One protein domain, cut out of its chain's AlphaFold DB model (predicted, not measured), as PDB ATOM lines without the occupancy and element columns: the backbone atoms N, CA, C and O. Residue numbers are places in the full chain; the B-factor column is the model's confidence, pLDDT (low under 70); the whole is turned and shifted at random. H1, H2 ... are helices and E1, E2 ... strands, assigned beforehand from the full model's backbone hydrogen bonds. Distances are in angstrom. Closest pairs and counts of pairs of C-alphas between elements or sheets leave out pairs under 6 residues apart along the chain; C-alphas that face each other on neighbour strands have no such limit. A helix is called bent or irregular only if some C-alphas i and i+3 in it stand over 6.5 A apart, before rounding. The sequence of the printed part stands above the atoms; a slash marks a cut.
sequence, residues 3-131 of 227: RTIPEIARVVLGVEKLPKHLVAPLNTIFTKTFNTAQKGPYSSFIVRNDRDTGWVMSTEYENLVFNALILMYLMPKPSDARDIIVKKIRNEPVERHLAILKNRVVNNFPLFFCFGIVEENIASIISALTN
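Overview. This is residues 3 to 131 of the 227 residues of an uncharacterized protein of BD1-7 clade bacterium (UniProt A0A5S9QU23). A small hairpin of two strands, E1 and E2, forms one end of a body of crossed helices, H1, H2, H4 and H5; at the other end H6 and H8 lie side by side, running opposite ways, with H7 in the turn between them. H4 runs from the hairpin through the body toward H6, and the link between H2 and H3 loops outward around residue 36. The 129 printed residues hold eight named helices and two named strands, in the order H1 H2 H3 E1 E2 H4 H5 H6 H7 H8; the sheet E1 - E2 is antiparallel and the class is mostly helix. The whole is compact, with a radius of gyration of the C-alphas of 15.1 A and spans of 45 by 38 by 22 A.

Along the chain. The sheet has E1, residues 47 to 50, and E2, residues 54 to 58, 13.3 A long. H4, residues 59 to 74, is 24.0 A long, from C-alpha 59 at (11.538, 10.485, 50.146). Before the sheet come H1, residues 5 to 12, from C-alpha 5 at (7.283, 2.791, 53.810); H2, residues 20 to 31, 17.1 A; and H3, residues 42 to 45. After H4 come H5, residues 78 to 89, 16.8 A; H6, residues 95 to 107, 18.3 A; H7, residues 109 to 114; and H8, residues 119 to 130, 16.7 A, ending at C-alpha 130 (-5.017, 6.275, 31.143). Three helices are irregular: H2 only just, with C-alphas 21 and 24 6.51 A apart; H3, with C-alphas 42 and 45 7.2 A apart; and H4, with C-alphas 60 and 63 7.5 A apart.

Arrangement. In the hairpin E1 and E2, N 48 and O 56 are within hydrogen-bond range at 2.8 A. Residues 3 to 4 pair antiparallel with residues 56 to 57 of E2. H1 touches H4 about perpendicular, at 84 degrees, closest at the C-alphas of Ala 9 and Val 65, 6.2 A. H2 touches H5 with residues 25 to 30 alone, closest at the C-alphas of Ile 29 and Arg 82, 4.8 A. H4 touches H5 at a steep tilt of 47 degrees, opposite ways, closest at the C-alphas of Leu 71 and Ala 81, 5.0 A. H3 is close to H2 but not clearly touching, closest at the C-alphas of Phe 30 and Ser 43, 6.2 A. H6 and H8 only just touch, with 3 pairs of C-alphas within 8 A, the closest those of Leu 98 and Ile 126, 6.7 A; they run opposite ways at a shallow tilt of 7 degrees. H7 and H8 are apart. Every O i to N i+4 pair is within hydrogen-bond range in H1, H5, H6, H7 and H8, against 6 of 8 in H2 and 10 of 12 in H4; H3 is too short for such a pair.

Size, cuts and confidence. The two C-alphas farthest apart, those of Asp 52 and Val 106, are 45.1 A apart. The printed part has no cut, and no link is long. The mean pLDDT of the printed part is 84.1; residues 33 to 45 are under 70.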
ATOM      1  N   ARG A   3      13.404   6.578  54.308       90.69
ATOM      2  CA  ARG A   3      12.447   6.300  55.387       90.69
ATOM      3  C   ARG A   3      11.778   4.960  55.130       90.69
ATOM      4  O   ARG A   3      11.700   4.516  53.986       90.69
ATOM      5  N   THR A   4      11.278   4.312  56.170       91.25
ATOM      6  CA  THR A   4      10.442   3.122  55.989       91.25
ATOM      7  C   THR A   4       9.148   3.497  55.256       91.25
ATOM      8  O   THR A   4       8.653   4.622  55.370       91.25
ATOM      9  N   ILE A   5       8.568   2.561  54.502       90.44
ATOM     10  CA  ILE A   5       7.283   2.791  53.810       90.44
ATOM     11  C   ILE A   5       6.192   3.283  54.786       90.44
ATOM     12  O   ILE A   5       5.508   4.257  54.459       90.44
ATOM     13  N   PRO A   6       6.036   2.698  55.996       91.31
ATOM     14  CA  PRO A   6       5.067   3.190  56.971       91.31
ATOM     15  C   PRO A   6       5.315   4.627  57.439       91.31
ATOM     16  O   PRO A   6       4.355   5.357  57.668       91.31
ATOM     17  N   GLU A   7       6.572   5.057  57.575       92.12
ATOM     18  CA  GLU A   7       6.897   6.437  57.956       92.12
ATOM     19  C   GLU A   7       6.527   7.437  56.865       92.12
ATOM     20  O   GLU A   7       6.017   8.512  57.179       92.12
ATOM     21  N   ILE A   8       6.745   7.090  55.592       92.44
ATOM     22  CA  ILE A   8       6.316   7.935  54.471       92.44
ATOM     23  C   ILE A   8       4.788   8.020  54.458       92.44
ATOM     24  O   ILE A   8       4.243   9.117  54.440       92.44
ATOM     25  N   ALA A   9       4.092   6.884  54.562       91.56
ATOM     26  CA  ALA A   9       2.628   6.857  54.592       91.56
ATOM     27  C   ALA A   9       2.051   7.658  55.771       91.56
ATOM     28  O   ALA A   9       1.054   8.354  55.617       91.56
ATOM     29  N   ARG A  10       2.701   7.603  56.938       91.88
ATOM     30  CA  ARG A  10       2.335   8.391  58.117       91.88
ATOM     31  C   ARG A  10       2.397   9.896  57.842       91.88
ATOM     32  O   ARG A  10       1.472  10.611  58.212       91.88
ATOM     33  N   VAL A  11       3.477  10.358  57.208       90.69
ATOM     34  CA  VAL A  11       3.652  11.769  56.830       90.69
ATOM     35  C   VAL A  11       2.616  12.176  55.787       90.69
ATOM     36  O   VAL A  11       1.972  13.205  55.957       90.69
ATOM     37  N   VAL A  12       2.394  11.338  54.771       89.62
ATOM     38  CA  VAL A  12       1.391  11.565  53.721       89.62
ATOM     39  C   VAL A  12      -0.025  11.700  54.291       89.62
ATOM     40  O   VAL A  12      -0.787  12.549  53.838       89.62
ATOM     41  N   LEU A  13      -0.376  10.882  55.284       87.94
ATOM     42  CA  LEU A  13      -1.682  10.914  55.953       87.94
ATOM     43  C   LEU A  13      -1.779  11.977  57.058       87.94
ATOM     44  O   LEU A  13      -2.846  12.147  57.637       87.94
ATOM     45  N   GLY A  14      -0.680  12.652  57.409       87.94
ATOM     46  CA  GLY A  14      -0.663  13.628  58.500       87.94
ATOM     47  C   GLY A  14      -0.986  13.040  59.881       87.94
ATOM     48  O   GLY A  14      -1.490  13.754  60.743       87.94
ATOM     49  N   VAL A  15      -0.716  11.748  60.111       86.06
ATOM     50  CA  VAL A  15      -1.045  11.062  61.375       86.06
ATOM     51  C   VAL A  15       0.180  10.846  62.264       86.06
ATOM     52  O   VAL A  15       1.315  10.744  61.801       86.06
ATOM     53  N   GLU A  16      -0.024  10.724  63.576       87.19
ATOM     54  CA  GLU A  16       1.062  10.385  64.508       87.19
ATOM     55  C   GLU A  16       1.448   8.902  64.424       87.19
ATOM     56  O   GLU A  16       2.615   8.536  64.566       87.19
ATOM     57  N   LYS A  17       0.480   8.026  64.140       86.81
ATOM     58  CA  LYS A  17       0.701   6.584  64.037       86.81
ATOM     59  C   LYS A  17      -0.081   6.009  62.870       86.81
ATOM     60  O   LYS A  17      -1.284   6.224  62.758       86.81
ATOM     61  N   LEU A  18       0.605   5.253  62.016       86.75
ATOM     62  CA  LEU A  18      -0.047   4.580  60.900       86.75
ATOM     63  C   LEU A  18      -0.955   3.456  61.436       86.75
ATOM     64  O   LEU A  18      -0.479   2.626  62.222       86.75
ATOM     65  N   PRO A  19      -2.232   3.387  61.023       84.00
ATOM     66  CA  PRO A  19      -3.104   2.292  61.422       84.00
ATOM     67  C   PRO A  19      -2.528   0.927  61.033       84.00
ATOM     68  O   PRO A  19      -2.042   0.731  59.918       84.00
ATOM     69  N   LYS A  20      -2.586  -0.032  61.966       83.69
ATOM     70  CA  LYS A  20      -1.927  -1.344  61.825       83.69
ATOM     71  C   LYS A  20      -2.369  -2.094  60.572       83.69
ATOM     72  O   LYS A  20      -1.545  -2.749  59.936       83.69
ATOM     73  N   HIS A  21      -3.643  -1.983  60.208       80.94
ATOM     74  CA  HIS A  21      -4.179  -2.652  59.032       80.94
ATOM     75  C   HIS A  21      -3.624  -2.072  57.728       80.94
ATOM     76  O   HIS A  21      -3.572  -2.829  56.771       80.94
ATOM     77  N   LEU A  22      -3.138  -0.817  57.689       85.88
ATOM     78  CA  LEU A  22      -2.467  -0.216  56.519       85.88
ATOM     79  C   LEU A  22      -1.048  -0.758  56.295       85.88
ATOM     80  O   LEU A  22      -0.591  -0.844  55.156       85.88
ATOM     81  N   VAL A  23      -0.354  -1.156  57.367       87.75
ATOM     82  CA  VAL A  23       1.078  -1.500  57.338       87.75
ATOM     83  C   VAL A  23       1.367  -2.677  56.404       87.75
ATOM     84  O   VAL A  23       2.206  -2.574  55.508       87.75
ATOM     85  N   ALA A  24       0.689  -3.812  56.603       85.81
ATOM     86  CA  ALA A  24       0.982  -5.028  55.846       85.81
ATOM     87  C   ALA A  24       0.602  -4.912  54.355       85.81
ATOM     88  O   ALA A  24       1.422  -5.288  53.510       85.81
ATOM     89  N   PRO A  25      -0.567  -4.354  53.988       86.94
ATOM     90  CA  PRO A  25      -0.925  -4.112  52.594       86.94
ATOM     91  C   PRO A  25       0.008  -3.130  51.879       86.94
ATOM     92  O   PRO A  25       0.436  -3.434  50.767       86.94
ATOM     93  N   LEU A  26       0.402  -2.019  52.515       88.62
ATOM     94  CA  LEU A  26       1.372  -1.081  51.932       88.62
ATOM     95  C   LEU A  26       2.724  -1.748  51.689       88.62
ATOM     96  O   LEU A  26       3.255  -1.685  50.584       88.62
ATOM     97  N   ASN A  27       3.253  -2.456  52.688       86.31
ATOM     98  CA  ASN A  27       4.488  -3.211  52.508       86.31
ATOM     99  C   ASN A  27       4.341  -4.230  51.371       86.31
ATOM    100  O   ASN A  27       5.213  -4.316  50.519       86.31
ATOM    101  N   THR A  28       3.214  -4.940  51.287       84.75
ATOM    102  CA  THR A  28       2.962  -5.930  50.227       84.75
ATOM    103  C   THR A  28       2.944  -5.316  48.828       84.75
ATOM    104  O   THR A  28       3.441  -5.945  47.891       84.75
ATOM    105  N   ILE A  29       2.389  -4.108  48.672       87.00
ATOM    106  CA  ILE A  29       2.395  -3.377  47.397       87.00
ATOM    107  C   ILE A  29       3.832  -3.168  46.920       87.00
ATOM    108  O   ILE A  29       4.136  -3.410  45.754       87.00
ATOM    109  N   PHE A  30       4.730  -2.777  47.820       85.56
ATOM    110  CA  PHE A  30       6.078  -2.385  47.431       85.56
ATOM    111  C   PHE A  30       7.125  -3.497  47.519       85.56
ATOM    112  O   PHE A  30       8.120  -3.413  46.818       85.56
ATOM    113  N   THR A  31       6.949  -4.537  48.337       78.56
ATOM    114  CA  THR A  31       8.024  -5.512  48.614       78.56
ATOM    115  C   THR A  31       7.788  -6.897  48.011       78.56
ATOM    116  O   THR A  31       8.721  -7.698  47.934       78.56
ATOM    117  N   LYS A  32       6.568  -7.216  47.556       74.19
ATOM    118  CA  LYS A  32       6.254  -8.550  47.020       74.19
ATOM    119  C   LYS A  32       6.768  -8.712  45.584       74.19
ATOM    120  O   LYS A  32       6.434  -7.928  44.700       74.19
ATOM    121  N   THR A  33       7.542  -9.770  45.339       63.06
ATOM    122  CA  THR A  33       8.107 -10.107  44.021       63.06
ATOM    123  C   THR A  33       7.026 -10.447  42.991       63.06
ATOM    124  O   THR A  33       6.072 -11.169  43.296       63.06
ATOM    125  N   PHE A  34       7.203  -9.981  41.752       54.12
ATOM    126  CA  PHE A  34       6.370 -10.355  40.609       54.12
ATOM    127  C   PHE A  34       7.013 -11.559  39.906       54.12
ATOM    128  O   PHE A  34       7.930 -11.399  39.111       54.12
ATOM    129  N   ASN A  35       6.505 -12.758  40.197       46.44
ATOM    130  CA  ASN A  35       6.885 -14.027  39.563       46.44
ATOM    131  C   ASN A  35       8.281 -14.586  39.939       46.44
ATOM    132  O   ASN A  35       9.254 -13.860  40.105       46.44
ATOM    133  N   THR A  36       8.384 -15.911  40.067       46.53
ATOM    134  CA  THR A  36       9.579 -16.634  40.560       46.53
ATOM    135  C   THR A  36      10.788 -16.580  39.617       46.53
ATOM    136  O   THR A  36      11.906 -16.855  40.047       46.53
ATOM    137  N   ALA A  37      10.587 -16.200  38.351       47.06
ATOM    138  CA  ALA A  37      11.647 -16.092  37.346       47.06
ATOM    139  C   ALA A  37      12.408 -14.751  37.376       47.06
ATOM    140  O   ALA A  37      13.536 -14.680  36.892       47.06
ATOM    141  N   GLN A  38      11.829 -13.691  37.953       49.31
ATOM    142  CA  GLN A  38      12.501 -12.399  38.123       49.31
ATOM    143  C   GLN A  38      13.037 -12.302  39.555       49.31
ATOM    144  O   GLN A  38      12.288 -12.170  40.522       49.31
ATOM    145  N   LYS A  39      14.365 -12.404  39.705       40.53
ATOM    146  CA  LYS A  39      15.050 -12.274  40.998       40.53
ATOM    147  C   LYS A  39      15.050 -10.813  41.454       40.53
ATOM    148  O   LYS A  39      15.999 -10.079  41.207       40.53
ATOM    149  N   GLY A  40      13.989 -10.415  42.143       47.94
ATOM    150  CA  GLY A  40      13.925  -9.166  42.896       47.94
ATOM    151  C   GLY A  40      12.544  -8.522  42.824       47.94
ATOM    152  O   GLY A  40      11.853  -8.652  41.810       47.94
ATOM    153  N   PRO A  41      12.087  -7.840  43.886       50.34
ATOM    154  CA  PRO A  41      10.927  -6.978  43.756       50.34
ATOM    155  C   PRO A  41      11.274  -5.889  42.733       50.34
ATOM    156  O   PRO A  41      12.395  -5.385  42.714       50.34
ATOM    157  N   TYR A  42      10.320  -5.508  41.878       52.97
ATOM    158  CA  TYR A  42      10.475  -4.376  40.945       52.97
ATOM    159  C   TYR A  42      10.910  -3.086  41.677       52.97
ATOM    160  O   TYR A  42      11.472  -2.159  41.104       52.97
ATOM    161  N   SER A  43      10.693  -3.082  42.990       52.19
ATOM    162  CA  SER A  43      11.146  -2.104  43.948       52.19
ATOM    163  C   SER A  43      12.648  -2.052  44.187       52.19
ATOM    164  O   SER A  43      13.019  -1.185  44.940       52.19
ATOM    165  N   SER A  44      13.536  -2.886  43.646       53.81
ATOM    166  CA  SER A  44      14.968  -2.765  44.000       53.81
ATOM    167  C   SER A  44      15.561  -1.375  43.698       53.81
ATOM    168  O   SER A  44      16.500  -0.961  44.373       53.81
ATOM    169  N   PHE A  45      14.977  -0.639  42.742       58.84
ATOM    170  CA  PHE A  45      15.314   0.758  42.439       58.84
ATOM    171  C   PHE A  45      14.605   1.794  43.334       58.84
ATOM    172  O   PHE A  45      15.089   2.911  43.462       58.84
ATOM    173  N   ILE A  46      13.473   1.441  43.951       72.94
ATOM    174  CA  ILE A  46      12.593   2.363  44.700       72.94
ATOM    175  C   ILE A  46      12.686   2.119  46.218       72.94
ATOM    176  O   ILE A  46      12.646   3.042  47.027       72.94
ATOM    177  N   VAL A  47      12.829   0.856  46.607       76.75
ATOM    178  CA  VAL A  47      12.826   0.319  47.962       76.75
ATOM    179  C   VAL A  47      14.029  -0.598  48.159       76.75
ATOM    180  O   VAL A  47      14.216  -1.602  47.471       76.75
ATOM    181  N   ARG A  48      14.827  -0.279  49.168       80.56
ATOM    182  CA  ARG A  48      16.011  -1.021  49.579       80.56
ATOM    183  C   ARG A  48      15.722  -1.765  50.878       80.56
ATOM    184  O   ARG A  48      15.034  -1.244  51.748       80.56
ATOM    185  N   ASN A  49      16.256  -2.973  51.018       80.38
ATOM    186  CA  ASN A  49      16.289  -3.645  52.313       80.38
ATOM    187  C   ASN A  49      17.502  -3.131  53.095       80.38
ATOM    188  O   ASN A  49      18.645  -3.291  52.656       80.38
ATOM    189  N   ASP A  50      17.237  -2.475  54.209       77.94
ATOM    190  CA  ASP A  50      18.208  -2.089  55.212       77.94
ATOM    191  C   ASP A  50      18.171  -3.113  56.353       77.94
ATOM    192  O   ASP A  50      17.099  -3.509  56.814       77.94
ATOM    193  N   ARG A  51      19.347  -3.586  56.781       74.44
ATOM    194  CA  ARG A  51      19.447  -4.709  57.727       74.44
ATOM    195  C   ARG A  51      18.844  -4.387  59.094       74.44
ATOM    196  O   ARG A  51      18.346  -5.306  59.737       74.44
ATOM    197  N   ASP A  52      18.864  -3.119  59.495       75.81
ATOM    198  CA  ASP A  52      18.456  -2.695  60.834       75.81
ATOM    199  C   ASP A  52      17.025  -2.141  60.839       75.81
ATOM    200  O   ASP A  52      16.279  -2.329  61.799       75.81
ATOM    201  N   THR A  53      16.618  -1.490  59.746       76.75
ATOM    202  CA  THR A  53      15.331  -0.774  59.648       76.75
ATOM    203  C   THR A  53      14.308  -1.431  58.717       76.75
ATOM    204  O   THR A  53      13.147  -1.017  58.672       76.75
ATOM    205  N   GLY A  54      14.688  -2.496  58.004       80.38
ATOM    206  CA  GLY A  54      13.814  -3.225  57.088       80.38
ATOM    207  C   GLY A  54      13.693  -2.556  55.717       80.38
ATOM    208  O   GLY A  54      14.661  -2.053  55.156       80.38
ATOM    209  N   TRP A  55      12.507  -2.593  55.111       83.19
ATOM    210  CA  TRP A  55      12.297  -2.033  53.771       83.19
ATOM    211  C   TRP A  55      12.137  -0.506  53.817       83.19
ATOM    212  O   TRP A  55      11.153   0.011  54.351       83.19
ATOM    213  N   VAL A  56      13.088   0.205  53.210       87.06
ATOM    214  CA  VAL A  56      13.154   1.672  53.154       87.06
ATOM    215  C   VAL A  56      13.045   2.194  51.728       87.06
ATOM    216  O   VAL A  56      13.506   1.551  50.793       87.06
ATOM    217  N   MET A  57      12.470   3.379  51.560       88.12
ATOM    218  CA  MET A  57      12.243   4.066  50.289       88.12
ATOM    219  C   MET A  57      12.791   5.498  50.370       88.12
ATOM    220  O   MET A  57      12.793   6.113  51.442       88.12
ATOM    221  N   SER A  58      13.276   6.029  49.246       87.25
ATOM    222  CA  SER A  58      13.678   7.440  49.148       87.25
ATOM    223  C   SER A  58      12.459   8.358  49.271       87.25
ATOM    224  O   SER A  58      11.403   8.081  48.702       87.25
ATOM    225  N   THR A  59      12.603   9.479  49.981       85.31
ATOM    226  CA  THR A  59      11.538  10.485  50.146       85.31
ATOM    227  C   THR A  59      11.049  11.093  48.828       85.31
ATOM    228  O   THR A  59       9.953  11.634  48.792       85.31
ATOM    229  N   GLU A  60      11.816  10.994  47.740       87.50
ATOM    230  CA  GLU A  60      11.367  11.446  46.410       87.50
ATOM    231  C   GLU A  60      10.165  10.648  45.873       87.50
ATOM    232  O   GLU A  60       9.404  11.151  45.053       87.50
ATOM    233  N   TYR A  61       9.945   9.433  46.388       89.38
ATOM    234  CA  TYR A  61       8.819   8.569  46.035       89.38
ATOM    235  C   TYR A  61       7.609   8.747  46.964       89.38
ATOM    236  O   TYR A  61       6.716   7.901  46.996       89.38
ATOM    237  N   GLU A  62       7.528   9.848  47.716       91.62
ATOM    238  CA  GLU A  62       6.359  10.156  48.550       91.62
ATOM    239  C   GLU A  62       5.055  10.157  47.734       91.62
ATOM    240  O   GLU A  62       4.045   9.601  48.167       91.62
ATOM    241  N   ASN A  63       5.098  10.686  46.505       93.38
ATOM    242  CA  ASN A  63       3.946  10.703  45.602       93.38
ATOM    243  C   ASN A  63       3.506   9.293  45.190       93.38
ATOM    244  O   ASN A  63       2.313   9.036  45.060       93.38
ATOM    245  N   LEU A  64       4.441   8.351  45.070       93.62
ATOM    246  CA  LEU A  64       4.122   6.952  44.807       93.62
ATOM    247  C   LEU A  64       3.377   6.306  45.987       93.62
ATOM    248  O   LEU A  64       2.424   5.557  45.775       93.62
ATOM    249  N   VAL A  65       3.783   6.610  47.225       93.12
ATOM    250  CA  VAL A  65       3.089   6.137  48.437       93.12
ATOM    251  C   VAL A  65       1.695   6.753  48.542       93.12
ATOM    252  O   VAL A  65       0.732   6.039  48.813       93.12
ATOM    253  N   PHE A  66       1.567   8.047  48.254       93.56
ATOM    254  CA  PHE A  66       0.278   8.729  48.167       93.56
ATOM    255  C   PHE A  66      -0.649   8.081  47.125       93.56
ATOM    256  O   PHE A  66      -1.789   7.732  47.435       93.56
ATOM    257  N   ASN A  67      -0.139   7.820  45.920       95.00
ATOM    258  CA  ASN A  67      -0.893   7.153  44.859       95.00
ATOM    259  C   ASN A  67      -1.315   5.738  45.262       95.00
ATOM    260  O   ASN A  67      -2.437   5.327  44.973       95.00
ATOM    261  N   ALA A  68      -0.448   4.997  45.961       93.44
ATOM    262  CA  ALA A  68      -0.793   3.683  46.484       93.44
ATOM    263  C   ALA A  68      -1.953   3.753  47.472       93.44
ATOM    264  O   ALA A  68      -2.898   2.983  47.334       93.44
ATOM    265  N   LEU A  69      -1.931   4.698  48.410       91.69
ATOM    266  CA  LEU A  69      -3.023   4.864  49.365       91.69
ATOM    267  C   LEU A  69      -4.355   5.196  48.670       91.69
ATOM    268  O   LEU A  69      -5.368   4.581  48.997       91.69
ATOM    269  N   ILE A  70      -4.355   6.087  47.669       92.19
ATOM    270  CA  ILE A  70      -5.552   6.375  46.856       92.19
ATOM    271  C   ILE A  70      -6.054   5.111  46.158       92.19
ATOM    272  O   ILE A  70      -7.235   4.778  46.222       92.19
ATOM    273  N   LEU A  71      -5.167   4.363  45.504       93.06
ATOM    274  CA  LEU A  71      -5.570   3.143  44.811       93.06
ATOM    275  C   LEU A  71      -6.092   2.083  45.785       93.06
ATOM    276  O   LEU A  71      -6.991   1.330  45.431       93.06
ATOM    277  N   MET A  72      -5.599   2.034  47.020       89.19
ATOM    278  CA  MET A  72      -6.126   1.121  48.036       89.19
ATOM    279  C   MET A  72      -7.493   1.537  48.594       89.19
ATOM    280  O   MET A  72      -8.215   0.673  49.085       89.19
ATOM    281  N   TYR A  73      -7.857   2.822  48.532       84.62
ATOM    282  CA  TYR A  73      -9.230   3.276  48.793       84.62
ATOM    283  C   TYR A  73     -10.187   2.764  47.716       84.62
ATOM    284  O   TYR A  73     -11.285   2.287  47.995       84.62
ATOM    285  N   LEU A  74      -9.753   2.875  46.464       88.69
ATOM    286  CA  LEU A  74     -10.613   2.690  45.304       88.69
ATOM    287  C   LEU A  74     -10.722   1.224  44.877       88.69
ATOM    288  O   LEU A  74     -11.793   0.763  44.478       88.69
ATOM    289  N   MET A  75      -9.640   0.455  44.987       89.81
ATOM    290  CA  MET A  75      -9.577  -0.921  44.496       89.81
ATOM    291  C   MET A  75     -10.067  -1.940  45.528       89.81
ATOM    292  O   MET A  75      -9.840  -1.758  46.726       89.81
ATOM    293  N   PRO A  76     -10.746  -3.021  45.094       82.81
ATOM    294  CA  PRO A  76     -11.322  -4.005  46.012       82.81
ATOM    295  C   PRO A  76     -10.255  -4.756  46.796       82.81
ATOM    296  O   PRO A  76     -10.492  -5.166  47.925       82.81
ATOM    297  N   LYS A  77      -9.059  -4.919  46.222       85.25
ATOM    298  CA  LYS A  77      -7.950  -5.599  46.882       85.25
ATOM    299  C   LYS A  77      -6.672  -4.772  46.777       85.25
ATOM    300  O   LYS A  77      -6.385  -4.222  45.709       85.25
ATOM    301  N   PRO A  78      -5.812  -4.787  47.813       84.62
ATOM    302  CA  PRO A  78      -4.478  -4.193  47.732       84.62
ATOM    303  C   PRO A  78      -3.626  -4.744  46.576       84.62
ATOM    304  O   PRO A  78      -2.759  -4.046  46.056       84.62
ATOM    305  N   SER A  79      -3.876  -5.986  46.139       85.06
ATOM    306  CA  SER A  79      -3.209  -6.573  44.971       85.06
ATOM    307  C   SER A  79      -3.526  -5.838  43.672       85.06
ATOM    308  O   SER A  79      -2.639  -5.694  42.842       85.06
ATOM    309  N   ASP A  80      -4.750  -5.339  43.504       90.31
ATOM    310  CA  ASP A  80      -5.135  -4.627  42.287       90.31
ATOM    311  C   ASP A  80      -4.493  -3.234  42.245       90.31
ATOM    312  O   ASP A  80      -4.002  -2.811  41.200       90.31
ATOM    313  N   ALA A  81      -4.415  -2.557  43.398       91.56
ATOM    314  CA  ALA A  81      -3.675  -1.304  43.548       91.56
ATOM    315  C   ALA A  81      -2.190  -1.483  43.195       91.56
ATOM    316  O   ALA A  81      -1.627  -0.707  42.420       91.56
ATOM    317  N   ARG A  82      -1.565  -2.554  43.702       90.12
ATOM    318  CA  ARG A  82      -0.189  -2.921  43.346       90.12
ATOM    319  C   ARG A  82      -0.026  -3.138  41.846       90.12
ATOM    320  O   ARG A  82       0.930  -2.640  41.261       90.12
ATOM    321  N   ASP A  83      -0.915  -3.915  41.239       89.69
ATOM    322  CA  ASP A  83      -0.796  -4.282  39.833       89.69
ATOM    323  C   ASP A  83      -0.919  -3.046  38.923       89.69
ATOM    324  O   ASP A  83      -0.160  -2.938  37.961       89.69
ATOM    325  N   ILE A  84      -1.784  -2.076  39.262       92.88
ATOM    326  CA  ILE A  84      -1.836  -0.765  38.587       92.88
ATOM    327  C   ILE A  84      -0.492  -0.042  38.704       92.88
ATOM    328  O   ILE A  84       0.042   0.410  37.692       92.88
ATOM    329  N   ILE A  85       0.071   0.051  39.915       91.56
ATOM    330  CA  ILE A  85       1.357   0.726  40.146       91.56
ATOM    331  C   ILE A  85       2.458   0.100  39.297       91.56
ATOM    332  O   ILE A  85       3.144   0.801  38.558       91.56
ATOM    333  N   VAL A  86       2.608  -1.222  39.369       87.00
ATOM    334  CA  VAL A  86       3.654  -1.947  38.639       87.00
ATOM    335  C   VAL A  86       3.509  -1.732  37.137       87.00
ATOM    336  O   VAL A  86       4.491  -1.397  36.476       87.00
ATOM    337  N   LYS A  87       2.292  -1.869  36.606       89.06
ATOM    338  CA  LYS A  87       2.021  -1.657  35.185       89.06
ATOM    339  C   LYS A  87       2.332  -0.230  34.751       89.06
ATOM    340  O   LYS A  87       3.023  -0.051  33.756       89.06
ATOM    341  N   LYS A  88       1.933   0.785  35.525       90.25
ATOM    342  CA  LYS A  88       2.252   2.184  35.205       90.25
ATOM    343  C   LYS A  88       3.747   2.478  35.236       90.25
ATOM    344  O   LYS A  88       4.205   3.216  34.376       90.25
ATOM    345  N   ILE A  89       4.523   1.886  36.145       87.25
ATOM    346  CA  ILE A  89       5.985   2.069  36.118       87.25
ATOM    347  C   ILE A  89       6.620   1.332  34.922       87.25
ATOM    348  O   ILE A  89       7.661   1.746  34.422       87.25
ATOM    349  N   ARG A  90       6.004   0.245  34.443       85.75
ATOM    350  CA  ARG A  90       6.443  -0.505  33.253       85.75
ATOM    351  C   ARG A  90       5.923   0.067  31.932       85.75
ATOM    352  O   ARG A  90       6.205  -0.511  30.887       85.75
ATOM    353  N   ASN A  91       5.169   1.169  31.968       85.56
ATOM    354  CA  ASN A  91       4.437   1.702  30.816       85.56
ATOM    355  C   ASN A  91       3.531   0.651  30.145       85.56
ATOM    356  O   ASN A  91       3.357   0.633  28.929       85.56
ATOM    357  N   GLU A  92       2.956  -0.242  30.951       88.12
ATOM    358  CA  GLU A  92       2.019  -1.269  30.516       88.12
ATOM    359  C   GLU A  92       0.553  -0.807  30.661       88.12
ATOM    360  O   GLU A  92       0.221  -0.053  31.585       88.12
ATOM    361  N   PRO A  93      -0.351  -1.321  29.806       89.00
ATOM    362  CA  PRO A  93      -1.789  -1.058  29.873       89.00
ATOM    363  C   PRO A  93      -2.444  -1.491  31.199       89.00
ATOM    364  O   PRO A  93      -2.189  -2.589  31.720       89.00
ATOM    365  N   VAL A  94      -3.353  -0.656  31.722       94.62
ATOM    366  CA  VAL A  94      -4.090  -0.854  32.995       94.62
ATOM    367  C   VAL A  94      -5.614  -0.956  32.827       94.62
ATOM    368  O   VAL A  94      -6.340  -1.032  33.815       94.62
ATOM    369  N   GLU A  95      -6.131  -1.018  31.600       93.88
ATOM    370  CA  GLU A  95      -7.562  -0.903  31.265       93.88
ATOM    371  C   GLU A  95      -8.417  -1.955  31.973       93.88
ATOM    372  O   GLU A  95      -9.518  -1.651  32.426       93.88
ATOM    373  N   ARG A  96      -7.898  -3.180  32.138       93.44
ATOM    374  CA  ARG A  96      -8.586  -4.238  32.895       93.44
ATOM    375  C   ARG A  96      -8.853  -3.816  34.340       93.44
ATOM    376  O   ARG A  96      -9.946  -4.041  34.850       93.44
ATOM    377  N   HIS A  97      -7.868  -3.218  35.003       93.81
ATOM    378  CA  HIS A  97      -7.996  -2.753  36.383       93.81
ATOM    379  C   HIS A  97      -8.872  -1.500  36.467       93.81
ATOM    380  O   HIS A  97      -9.675  -1.380  37.388       93.81
ATOM    381  N   LEU A  98      -8.804  -0.618  35.466       94.25
ATOM    382  CA  LEU A  98      -9.706   0.533  35.368       94.25
ATOM    383  C   LEU A  98     -11.168   0.112  35.154       94.25
ATOM    384  O   LEU A  98     -12.067   0.742  35.700       94.25
ATOM    385  N   ALA A  99     -11.424  -0.970  34.412       93.69
ATOM    386  CA  ALA A  99     -12.765  -1.532  34.266       93.69
ATOM    387  C   ALA A  99     -13.307  -2.079  35.598       93.69
ATOM    388  O   ALA A  99     -14.478  -1.868  35.910       93.69
ATOM    389  N   ILE A 100     -12.456  -2.722  36.409       92.25
ATOM    390  CA  ILE A 100     -12.811  -3.163  37.769       92.25
ATOM    391  C   ILE A 100     -13.182  -1.958  38.636       92.25
ATOM    392  O   ILE A 100     -14.224  -1.989  39.290       92.25
ATOM    393  N   LEU A 101     -12.372  -0.894  38.607       91.75
ATOM    394  CA  LEU A 101     -12.663   0.337  39.338       91.75
ATOM    395  C   LEU A 101     -14.018   0.916  38.922       91.75
ATOM    396  O   LEU A 101     -14.876   1.095  39.777       91.75
ATOM    397  N   LYS A 102     -14.245   1.129  37.620       91.38
ATOM    398  CA  LYS A 102     -15.515   1.662  37.095       91.38
ATOM    399  C   LYS A 102     -16.721   0.851  37.569       91.38
ATOM    400  O   LYS A 102     -17.692   1.422  38.046       91.38
ATOM    401  N   ASN A 103     -16.639  -0.476  37.486       90.62
ATOM    402  CA  ASN A 103     -17.725  -1.351  37.921       90.62
ATOM    403  C   ASN A 103     -17.958  -1.255  39.441       90.62
ATOM    404  O   ASN A 103     -19.093  -1.231  39.906       90.62
ATOM    405  N   ARG A 104     -16.882  -1.123  40.228       87.25
ATOM    406  CA  ARG A 104     -16.987  -0.916  41.676       87.25
ATOM    407  C   ARG A 104     -17.621   0.428  42.032       87.25
ATOM    408  O   ARG A 104     -18.416   0.457  42.961       87.25
ATOM    409  N   VAL A 105     -17.318   1.511  41.312       85.88
ATOM    410  CA  VAL A 105     -17.970   2.820  41.537       85.88
ATOM    411  C   VAL A 105     -19.478   2.706  41.412       85.88
ATOM    412  O   VAL A 105     -20.192   3.167  42.296       85.88
ATOM    413  N   VAL A 106     -19.947   2.011  40.379       85.81
ATOM    414  CA  VAL A 106     -21.378   1.803  40.158       85.81
ATOM    415  C   VAL A 106     -21.991   0.912  41.246       85.81
ATOM    416  O   VAL A 106     -23.002   1.274  41.839       85.81
ATOM    417  N   ASN A 107     -21.376  -0.234  41.555       85.19
ATOM    418  CA  ASN A 107     -21.980  -1.223  42.462       85.19
ATOM    419  C   ASN A 107     -21.841  -0.883  43.952       85.19
ATOM    420  O   ASN A 107     -22.624  -1.358  44.772       85.19
ATOM    421  N   ASN A 108     -20.836  -0.090  44.318       85.00
ATOM    422  CA  ASN A 108     -20.521   0.267  45.699       85.00
ATOM    423  C   ASN A 108     -20.624   1.779  45.920       85.00
ATOM    424  O   ASN A 108     -19.970   2.314  46.812       85.00
ATOM    425  N   PHE A 109     -21.463   2.481  45.156       81.81
ATOM    426  CA  PHE A 109     -21.676   3.911  45.359       81.81
ATOM    427  C   PHE A 109     -22.017   4.280  46.818       81.81
ATOM    428  O   PHE A 109     -21.397   5.212  47.327       81.81
ATOM    429  N   PRO A 110     -22.885   3.547  47.558       83.88
ATOM    430  CA  PRO A 110     -23.164   3.871  48.961       83.88
ATOM    431  C   PRO A 110     -21.917   3.869  49.853       83.88
ATOM    432  O   PRO A 110     -21.775   4.738  50.705       83.88
ATOM    433  N   LEU A 111     -20.989   2.934  49.620       84.56
ATOM    434  CA  LEU A 111     -19.700   2.873  50.313       84.56
ATOM    435  C   LEU A 111     -18.894   4.148  50.048       84.56
ATOM    436  O   LEU A 111     -18.470   4.828  50.976       84.56
ATOM    437  N   PHE A 112     -18.697   4.477  48.769       85.75
ATOM    438  CA  PHE A 112     -17.904   5.633  48.356       85.75
ATOM    439  C   PHE A 112     -18.511   6.951  48.827       85.75
ATOM    440  O   PHE A 112     -17.794   7.790  49.370       85.75
ATOM    441  N   PHE A 113     -19.830   7.077  48.735       83.75
ATOM    442  CA  PHE A 113     -20.571   8.193  49.294       83.75
ATOM    443  C   PHE A 113     -20.304   8.363  50.795       83.75
ATOM    444  O   PHE A 113     -19.956   9.457  51.226       83.75
ATOM    445  N   CYS A 114     -20.378   7.286  51.586       82.25
ATOM    446  CA  CYS A 114     -20.144   7.349  53.034       82.25
ATOM    447  C   CYS A 114     -18.714   7.768  53.403       82.25
ATOM    448  O   CYS A 114     -18.510   8.424  54.424       82.25
ATOM    449  N   PHE A 115     -17.733   7.455  52.553       80.94
ATOM    450  CA  PHE A 115     -16.358   7.943  52.688       80.94
ATOM    451  C   PHE A 115     -16.150   9.377  52.172       80.94
ATOM    452  O   PHE A 115     -15.038   9.893  52.260       80.94
ATOM    453  N   GLY A 116     -17.175  10.030  51.619       83.31
ATOM    454  CA  GLY A 116     -17.055  11.362  51.020       83.31
ATOM    455  C   GLY A 116     -16.288  11.375  49.695       83.31
ATOM    456  O   GLY A 116     -15.722  12.409  49.326       83.31
ATOM    457  N   ILE A 117     -16.233  10.234  48.999       87.12
ATOM    458  CA  ILE A 117     -15.652  10.117  47.661       87.12
ATOM    459  C   ILE A 117     -16.625  10.695  46.629       87.12
ATOM    460  O   ILE A 117     -17.829  10.444  46.675       87.12
ATOM    461  N   VAL A 118     -16.074  11.453  45.687       86.69
ATOM    462  CA  VAL A 118     -16.785  12.214  44.660       86.69
ATOM    463  C   VAL A 118     -16.547  11.565  43.296       86.69
ATOM    464  O   VAL A 118     -15.403  11.312  42.914       86.69
ATOM    465  N   GLU A 119     -17.619  11.272  42.559       85.44
ATOM    466  CA  GLU A 119     -17.559  10.514  41.300       85.44
ATOM    467  C   GLU A 119     -16.705  11.221  40.233       85.44
ATOM    468  O   GLU A 119     -15.879  10.591  39.566       85.44
ATOM    469  N   GLU A 120     -16.816  12.546  40.137       87.50
ATOM    470  CA  GLU A 120     -16.043  13.391  39.222       87.50
ATOM    471  C   GLU A 120     -14.530  13.288  39.484       87.50
ATOM    472  O   GLU A 120     -13.707  13.284  38.557       87.50
ATOM    473  N   ASN A 121     -14.145  13.128  40.753       90.69
ATOM    474  CA  ASN A 121     -12.748  12.956  41.131       90.69
ATOM    475  C   ASN A 121     -12.240  11.560  40.744       90.69
ATOM    476  O   ASN A 121     -11.096  11.423  40.303       90.69
ATOM    477  N   ILE A 122     -13.087  10.525  40.805       91.06
ATOM    478  CA  ILE A 122     -12.737   9.190  40.293       91.06
ATOM    479  C   ILE A 122     -12.532   9.232  38.772       91.06
ATOM    480  O   ILE A 122     -11.559   8.661  38.270       91.06
ATOM    481  N   ALA A 123     -13.384   9.944  38.028       91.62
ATOM    482  CA  ALA A 123     -13.203  10.121  36.586       91.62
ATOM    483  C   ALA A 123     -11.848  10.780  36.257       91.62
ATOM    484  O   ALA A 123     -11.141  10.337  35.346       91.62
ATOM    485  N   SER A 124     -11.437  11.765  37.057       94.19
ATOM    486  CA  SER A 124     -10.132  12.426  36.938       94.19
ATOM    487  C   SER A 124      -8.961  11.474  37.221       94.19
ATOM    488  O   SER A 124      -7.965  11.481  36.495       94.19
ATOM    489  N   ILE A 125      -9.088  10.596  38.223       95.31
ATOM    490  CA  ILE A 125      -8.096   9.548  38.526       95.31
ATOM    491  C   ILE A 125      -7.973   8.557  37.364       95.31
ATOM    492  O   ILE A 125      -6.864   8.225  36.945       95.31
ATOM    493  N   ILE A 126      -9.099   8.107  36.802       95.06
ATOM    494  CA  ILE A 126      -9.116   7.207  35.641       95.06
ATOM    495  C   ILE A 126      -8.440   7.871  34.435       95.06
ATOM    496  O   ILE A 126      -7.636   7.228  33.755       95.06
ATOM    497  N   SER A 127      -8.725   9.154  34.189       94.75
ATOM    498  CA  SER A 127      -8.092   9.937  33.125       94.75
ATOM    499  C   SER A 127      -6.572  10.016  33.309       94.75
ATOM    500  O   SER A 127      -5.820   9.680  32.392       94.75
ATOM    501  N   ALA A 128      -6.104  10.334  34.522       95.94
ATOM    502  CA  ALA A 128      -4.679  10.364  34.846       95.94
ATOM    503  C   ALA A 128      -4.004   9.001  34.619       95.94
ATOM    504  O   ALA A 128      -2.946   8.925  34.002       95.94
ATOM    505  N   LEU A 129      -4.629   7.902  35.049       95.62
ATOM    506  CA  LEU A 129      -4.068   6.558  34.879       95.62
ATOM    507  C   LEU A 129      -4.023   6.107  33.411       95.62
ATOM    508  O   LEU A 129      -3.105   5.373  33.036       95.62
ATOM    509  N   THR A 130      -4.967   6.568  32.587       93.56
ATOM    510  CA  THR A 130      -5.017   6.275  31.143       93.56
ATOM    511  C   THR A 130      -4.010   7.114  30.349       93.56
ATOM    512  O   THR A 130      -3.541   6.682  29.300       93.56
ATOM    513  N   ASN A 131      -3.626   8.288  30.854       92.81
ATOM    514  CA  ASN A 131      -2.644   9.153  30.207       92.81
ATOM    515  C   ASN A 131      -1.240   8.505  30.192       92.81
ATOM    516  O   ASN A 131      -0.712   8.105  31.239       92.81
TER     517      ASN A 131